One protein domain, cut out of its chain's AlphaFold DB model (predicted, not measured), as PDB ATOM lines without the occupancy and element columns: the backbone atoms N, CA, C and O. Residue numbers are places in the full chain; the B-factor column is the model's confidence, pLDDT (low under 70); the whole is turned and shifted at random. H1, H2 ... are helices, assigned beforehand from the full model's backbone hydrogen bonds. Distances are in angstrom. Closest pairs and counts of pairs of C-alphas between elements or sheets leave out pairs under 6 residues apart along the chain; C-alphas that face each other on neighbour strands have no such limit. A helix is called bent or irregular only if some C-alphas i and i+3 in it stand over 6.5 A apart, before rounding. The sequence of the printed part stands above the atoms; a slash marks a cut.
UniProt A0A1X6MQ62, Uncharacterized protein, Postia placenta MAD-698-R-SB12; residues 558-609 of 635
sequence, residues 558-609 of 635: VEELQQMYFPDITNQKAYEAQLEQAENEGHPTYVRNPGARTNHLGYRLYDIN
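This is residues 558 to 609 of the 635 residues of an uncharacterized protein of Postia placenta MAD-698-R-SB12 (UniProt A0A1X6MQ62). One long, kinked helix, H1, makes the length of a rod, and after it the printed part folds back along H1 as an extended stretch, residues 585 to 600, to a short helix, H2, that packs crosswise on the first part of H1. The shape is a long, narrow loop closed at one end by H2. The printed part has 52 residues, with two named helices, H1 then H2, and no named strand; its class is all helix. It is loose, with a radius of gyration of the C-alphas of 12.7 A, and spans 39 by 17 by 15 A.

H1, residues 558 to 584, has a kink of 59 degrees near residue 565 and is irregular: C-alphas 564 and 567 are 7.6 A apart. H2, residues 601 to 607, touches H1 at residues 561 to 569 alone. Their closest C-alphas, those of Tyr 565 and Tyr 603, are 6.2 A apart. The two helices run the same way at a steep tilt of 65 degrees. In H2 every O i to N i+4 pair is within hydrogen-bond range; in H1, 21 of 23 are.

H1 begins with C-alpha 558 at (44.467, 45.423, -28.361) and ends with C-alpha 584 at (9.594, 43.772, -30.027), 35.0 A from first to last C-alpha. H2 ends with C-alpha 607 at (33.801, 50.262, -30.466).

The two C-alphas farthest apart, those of Glu 560 and Gly 586, are 39.5 A apart. The link from H1 to H2 is long, with 16 residues, and the printed part has no cut. The mean pLDDT of the printed part is 76.6; 17 residues are under 70, among them residues 599 to 602 and 604 to 609.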
ATOM      1  N   VAL A 558      45.895  45.604 -28.047       67.81
ATOM      2  CA  VAL A 558      44.467  45.423 -28.361       67.81
ATOM      3  C   VAL A 558      43.831  44.405 -27.408       67.81
ATOM      4  O   VAL A 558      42.703  44.599 -26.956       67.81
ATOM      5  N   GLU A 559      44.568  43.357 -27.044       72.00
ATOM      6  CA  GLU A 559      44.144  42.321 -26.105       72.00
ATOM      7  C   GLU A 559      43.957  42.866 -24.680       72.00
ATOM      8  O   GLU A 559      42.990  42.510 -24.005       72.00
ATOM      9  N   GLU A 560      44.838  43.756 -24.220       70.56
ATOM     10  CA  GLU A 560      44.715  44.399 -22.905       70.56
ATOM     11  C   GLU A 560      43.525  45.362 -22.857       70.56
ATOM     12  O   GLU A 560      42.792  45.386 -21.866       70.56
ATOM     13  N   LEU A 561      43.269  46.105 -23.940       66.69
ATOM     14  CA  LEU A 561      42.071  46.942 -24.057       66.69
ATOM     15  C   LEU A 561      40.794  46.108 -24.082       66.69
ATOM     16  O   LEU A 561      39.833  46.431 -23.380       66.69
ATOM     17  N   GLN A 562      40.797  45.006 -24.832       74.12
ATOM     18  CA  GLN A 562      39.696  44.050 -24.842       74.12
ATOM     19  C   GLN A 562      39.405  43.526 -23.443       74.12
ATOM     20  O   GLN A 562      38.252  43.547 -23.028       74.12
ATOM     21  N   GLN A 563      40.424  43.104 -22.692       79.62
ATOM     22  CA  GLN A 563      40.242  42.613 -21.325       79.62
ATOM     23  C   GLN A 563      39.734  43.703 -20.373       79.62
ATOM     24  O   GLN A 563      38.855  43.434 -19.555       79.62
ATOM     25  N   MET A 564      40.238  44.933 -20.503       73.62
ATOM     26  CA  MET A 564      39.872  46.055 -19.634       73.62
ATOM     27  C   MET A 564      38.413  46.499 -19.809       73.62
ATOM     28  O   MET A 564      37.753  46.827 -18.821       73.62
ATOM     29  N   TYR A 565      37.899  46.494 -21.044       81.62
ATOM     30  CA  TYR A 565      36.528  46.923 -21.356       81.62
ATOM     31  C   TYR A 565      35.557  45.767 -21.599       81.62
ATOM     32  O   TYR A 565      34.373  46.015 -21.826       81.62
ATOM     33  N   PHE A 566      35.999  44.506 -21.513       84.06
ATOM     34  CA  PHE A 566      35.135  43.335 -21.701       84.06
ATOM     35  C   PHE A 566      33.838  43.399 -20.874       84.06
ATOM     36  O   PHE A 566      32.772  43.120 -21.435       84.06
ATOM     37  N   PRO A 567      33.866  43.809 -19.586       83.69
ATOM     38  CA  PRO A 567      32.643  43.943 -18.800       83.69
ATOM     39  C   PRO A 567      31.713  45.034 -19.342       83.69
ATOM     40  O   PRO A 567      30.516  44.797 -19.470       83.69
ATOM     41  N   ASP A 568      32.251  46.196 -19.728       81.94
ATOM     42  CA  ASP A 568      31.473  47.307 -20.293       81.94
ATOM     43  C   ASP A 568      30.832  46.920 -21.631       81.94
ATOM     44  O   ASP A 568      29.660  47.201 -21.865       81.94
ATOM     45  N   ILE A 569      31.576  46.224 -22.496       81.81
ATOM     46  CA  ILE A 569      31.094  45.740 -23.799       81.81
ATOM     47  C   ILE A 569      29.985  44.710 -23.598       81.81
ATOM     48  O   ILE A 569      28.962  44.752 -24.279       81.81
ATOM     49  N   THR A 570      30.174  43.784 -22.658       87.19
ATOM     50  CA  THR A 570      29.177  42.756 -22.344       87.19
ATOM     51  C   THR A 570      27.907  43.386 -21.778       87.19
ATOM     52  O   THR A 570      26.806  43.032 -22.197       87.19
ATOM     53  N   ASN A 571      28.055  44.369 -20.886       86.12
ATOM     54  CA  ASN A 571      26.942  45.106 -20.296       86.12
ATOM     55  C   ASN A 571      26.187  45.940 -21.337       86.12
ATOM     56  O   ASN A 571      24.957  45.930 -21.333       86.12
ATOM     57  N   GLN A 572      26.892  46.617 -22.247       86.88
ATOM     58  CA  GLN A 572      26.265  47.381 -23.323       86.88
ATOM     59  C   GLN A 572      25.515  46.465 -24.299       86.88
ATOM     60  O   GLN A 572      24.364  46.735 -24.619       86.88
ATOM     61  N   LYS A 573      26.106  45.334 -24.709       87.50
ATOM     62  CA  LYS A 573      25.422  44.356 -25.572       87.50
ATOM     63  C   LYS A 573      24.188  43.757 -24.902       87.50
ATOM     64  O   LYS A 573      23.165  43.564 -25.551       87.50
ATOM     65  N   ALA A 574      24.269  43.466 -23.604       87.94
ATOM     66  CA  ALA A 574      23.120  42.996 -22.838       87.94
ATOM     67  C   ALA A 574      22.020  44.068 -22.756       87.94
ATOM     68  O   ALA A 574      20.841  43.741 -22.856       87.94
ATOM     69  N   TYR A 575      22.402  45.338 -22.607       88.06
ATOM     70  CA  TYR A 575      21.476  46.468 -22.606       88.06
ATOM     71  C   TYR A 575      20.786  46.667 -23.959       88.06
ATOM     72  O   TYR A 575      19.568  46.821 -24.008       88.06
ATOM     73  N   GLU A 576      21.539  46.604 -25.056       88.50
ATOM     74  CA  GLU A 576      21.009  46.689 -26.421       88.50
ATOM     75  C   GLU A 576      20.049  45.535 -26.727       88.50
ATOM     76  O   GLU A 576      18.953  45.774 -27.225       88.50
ATOM     77  N   ALA A 577      20.390  44.305 -26.329       90.25
ATOM     78  CA  ALA A 577      19.498  43.153 -26.476       90.25
ATOM     79  C   ALA A 577      18.199  43.306 -25.660       90.25
ATOM     80  O   ALA A 577      17.128  42.907 -26.115       90.25
ATOM     81  N   GLN A 578      18.270  43.904 -24.466       89.81
ATOM     82  CA  GLN A 578      17.083  44.207 -23.658       89.81
ATOM     83  C   GLN A 578      16.214  45.299 -24.289       89.81
ATOM     84  O   GLN A 578      14.989  45.203 -24.233       89.81
ATOM     85  N   LEU A 579      16.831  46.326 -24.882       88.62
ATOM     86  CA  LEU A 579      16.120  47.361 -25.632       88.62
ATOM     87  C   LEU A 579      15.398  46.763 -26.842       88.62
ATOM     88  O   LEU A 579      14.201  46.988 -26.990       88.62
ATOM     89  N   GLU A 580      16.091  45.953 -27.642       91.31
ATOM     90  CA  GLU A 580      15.521  45.280 -28.814       91.31
ATOM     91  C   GLU A 580      14.369  44.341 -28.423       91.31
ATOM     92  O   GLU A 580      13.309  44.338 -29.052       91.31
ATOM     93  N   GLN A 581      14.525  43.571 -27.342       92.00
ATOM     94  CA  GLN A 581      13.453  42.720 -26.826       92.00
ATOM     95  C   GLN A 581      12.233  43.544 -26.392       92.00
ATOM     96  O   GLN A 581      11.103  43.208 -26.747       92.00
ATOM     97  N   ALA A 582      12.443  44.635 -25.654       88.62
ATOM     98  CA  ALA A 582      11.353  45.472 -25.170       88.62
ATOM     99  C   ALA A 582      10.620  46.211 -26.307       88.62
ATOM    100  O   ALA A 582       9.396  46.357 -26.248       88.62
ATOM    101  N   GLU A 583      11.337  46.618 -27.361       90.44
ATOM    102  CA  GLU A 583      10.736  47.156 -28.588       90.44
ATOM    103  C   GLU A 583       9.859  46.112 -29.290       90.44
ATOM    104  O   GLU A 583       8.715  46.407 -29.645       90.44
ATOM    105  N   ASN A 584      10.345  44.875 -29.420       92.19
ATOM    106  CA  ASN A 584       9.594  43.772 -30.027       92.19
ATOM    107  C   ASN A 584       8.335  43.387 -29.229       92.19
ATOM    108  O   ASN A 584       7.331  42.970 -29.808       92.19
ATOM    109  N   GLU A 585       8.361  43.551 -27.907       93.56
ATOM    110  CA  GLU A 585       7.219  43.299 -27.019       93.56
ATOM    111  C   GLU A 585       6.219  44.474 -26.967       93.56
ATOM    112  O   GLU A 585       5.170  44.376 -26.326       93.56
ATOM    113  N   GLY A 586       6.498  45.583 -27.664       91.94
ATOM    114  CA  GLY A 586       5.627  46.759 -27.703       91.94
ATOM    115  C   GLY A 586       5.614  47.562 -26.399       91.94
ATOM    116  O   GLY A 586       4.657  48.295 -26.128       91.94
ATOM    117  N   HIS A 587       6.655  47.429 -25.572       84.06
ATOM    118  CA  HIS A 587       6.784  48.171 -24.326       84.06
ATOM    119  C   HIS A 587       7.473  49.530 -24.563       84.06
ATOM    120  O   HIS A 587       8.573  49.572 -25.108       84.06
ATOM    121  N   PRO A 588       6.880  50.664 -24.135       60.06
ATOM    122  CA  PRO A 588       7.550  51.963 -24.192       60.06
ATOM    123  C   PRO A 588       8.712  51.980 -23.188       60.06
ATOM    124  O   PRO A 588       8.511  51.856 -21.979       60.06
ATOM    125  N   THR A 589       9.940  52.078 -23.691       65.94
ATOM    126  CA  THR A 589      11.155  51.730 -22.950       65.94
ATOM    127  C   THR A 589      11.707  52.872 -22.103       65.94
ATOM    128  O   THR A 589      12.130  53.915 -22.595       65.94
ATOM    129  N   TYR A 590      11.808  52.614 -20.798       62.47
ATOM    130  CA  TYR A 590      12.866  53.171 -19.959       62.47
ATOM    131  C   TYR A 590      13.685  52.001 -19.408       62.47
ATOM    132  O   TYR A 590      13.492  51.560 -18.275       62.47
ATOM    133  N   VAL A 591      14.563  51.441 -20.241       71.06
ATOM    134  CA  VAL A 591      15.557  50.469 -19.772       71.06
ATOM    135  C   VAL A 591      16.705  51.281 -19.186       71.06
ATOM    136  O   VAL A 591      17.300  52.123 -19.865       71.06
ATOM    137  N   ARG A 592      16.997  51.075 -17.902       74.06
ATOM    138  CA  ARG A 592      18.099  51.758 -17.220       74.06
ATOM    139  C   ARG A 592      19.419  51.233 -17.783       74.06
ATOM    140  O   ARG A 592      19.661  50.033 -17.708       74.06
ATOM    141  N   ASN A 593      20.258  52.119 -18.324       73.81
ATOM    142  CA  ASN A 593      21.601  51.746 -18.770       73.81
ATOM    143  C   ASN A 593      22.364  51.132 -17.573       73.81
ATOM    144  O   ASN A 593      22.397  51.760 -16.508       73.81
ATOM    145  N   PRO A 594      22.947  49.926 -17.709       67.44
ATOM    146  CA  PRO A 594      23.629  49.215 -16.627       67.44
ATOM    147  C   PRO A 594      24.935  49.876 -16.147       67.44
ATOM    148  O   PRO A 594      25.623  49.303 -15.309       67.44
ATOM    149  N   GLY A 595      25.272  51.076 -16.629       69.69
ATOM    150  CA  GLY A 595      26.456  51.813 -16.194       69.69
ATOM    151  C   GLY A 595      27.711  51.428 -16.969       69.69
ATOM    152  O   GLY A 595      28.811  51.573 -16.444       69.69
ATOM    153  N   ALA A 596      27.555  50.938 -18.204       74.38
ATOM    154  CA  ALA A 596      28.690  50.780 -19.102       74.38
ATOM    155  C   ALA A 596      29.360  52.148 -19.300       74.38
ATOM    156  O   ALA A 596      28.680  53.153 -19.533       74.38
ATOM    157  N   ARG A 597      30.692  52.193 -19.208       72.75
ATOM    158  CA  ARG A 597      31.494  53.419 -19.377       72.75
ATOM    159  C   ARG A 597      31.580  53.846 -20.849       72.75
ATOM    160  O   ARG A 597      32.663  54.081 -21.371       72.75
ATOM    161  N   THR A 598      30.444  53.958 -21.534       73.81
ATOM    162  CA  THR A 598      30.360  54.195 -22.986       73.81
ATOM    163  C   THR A 598      30.973  55.524 -23.430       73.81
ATOM    164  O   THR A 598      31.398  55.660 -24.575       73.81
ATOM    165  N   ASN A 599      31.085  56.496 -22.521       64.56
ATOM    166  CA  ASN A 599      31.734  57.781 -22.789       64.56
ATOM    167  C   ASN A 599      33.271  57.726 -22.693       64.56
ATOM    168  O   ASN A 599      33.942  58.629 -23.194       64.56
ATOM    169  N   HIS A 600      33.843  56.680 -22.091       65.88
ATOM    170  CA  HIS A 600      35.289  56.533 -21.929       65.88
ATOM    171  C   HIS A 600      35.958  56.305 -23.295       65.88
ATOM    172  O   HIS A 600      35.513  55.452 -24.066       65.88
ATOM    173  N   LEU A 601      37.036  57.026 -23.635       54.66
ATOM    174  CA  LEU A 601      37.667  56.895 -24.962       54.66
ATOM    175  C   LEU A 601      38.187  55.485 -25.238       54.66
ATOM    176  O   LEU A 601      38.032  55.018 -26.353       54.66
ATOM    177  N   GLY A 602      38.729  54.775 -24.245       63.25
ATOM    178  CA  GLY A 602      39.121  53.367 -24.415       63.25
ATOM    179  C   GLY A 602      37.976  52.451 -24.875       63.25
ATOM    180  O   GLY A 602      38.172  51.641 -25.778       63.25
ATOM    181  N   TYR A 603      36.760  52.653 -24.352       70.19
ATOM    182  CA  TYR A 603      35.562  51.968 -24.842       70.19
ATOM    183  C   TYR A 603      35.228  52.400 -26.276       70.19
ATOM    184  O   TYR A 603      35.021  51.558 -27.144       70.19
ATOM    185  N   ARG A 604      35.238  53.714 -26.550       68.81
ATOM    186  CA  ARG A 604      34.937  54.257 -27.884       68.81
ATOM    187  C   ARG A 604      35.944  53.813 -28.946       68.81
ATOM    188  O   ARG A 604      35.536  53.496 -30.051       68.81
ATOM    189  N   LEU A 605      37.238  53.753 -28.642       58.25
ATOM    190  CA  LEU A 605      38.263  53.281 -29.579       58.25
ATOM    191  C   LEU A 605      38.124  51.793 -29.882       58.25
ATOM    192  O   LEU A 605      38.339  51.398 -31.026       58.25
ATOM    193  N   TYR A 606      37.730  50.986 -28.895       67.81
ATOM    194  CA  TYR A 606      37.365  49.595 -29.140       67.81
ATOM    195  C   TYR A 606      36.119  49.487 -30.039       67.81
ATOM    196  O   TYR A 606      36.107  48.713 -30.996       67.81
ATOM    197  N   ASP A 607      35.089  50.290 -29.758       69.06
ATOM    198  CA  ASP A 607      33.801  50.262 -30.466       69.06
ATOM    199  C   ASP A 607      33.876  50.825 -31.902       69.06
ATOM    200  O   ASP A 607      33.147  50.390 -32.792       69.06
ATOM    201  N   ILE A 608      34.831  51.720 -32.187       60.28
ATOM    202  CA  ILE A 608      35.054  52.355 -33.504       60.28
ATOM    203  C   ILE A 608      35.594  51.377 -34.586       60.28
ATOM    204  O   ILE A 608      35.907  51.787 -35.697       60.28
ATOM    205  N   ASN A 609      35.572  50.058 -34.357       52.81
ATOM    206  CA  ASN A 609      36.061  49.014 -35.273       52.81
ATOM    207  C   ASN A 609      37.539  49.206 -35.642       52.81
ATOM    208  O   ASN A 609      37.869  49.588 -36.764       52.81
TER     209      ASN A 609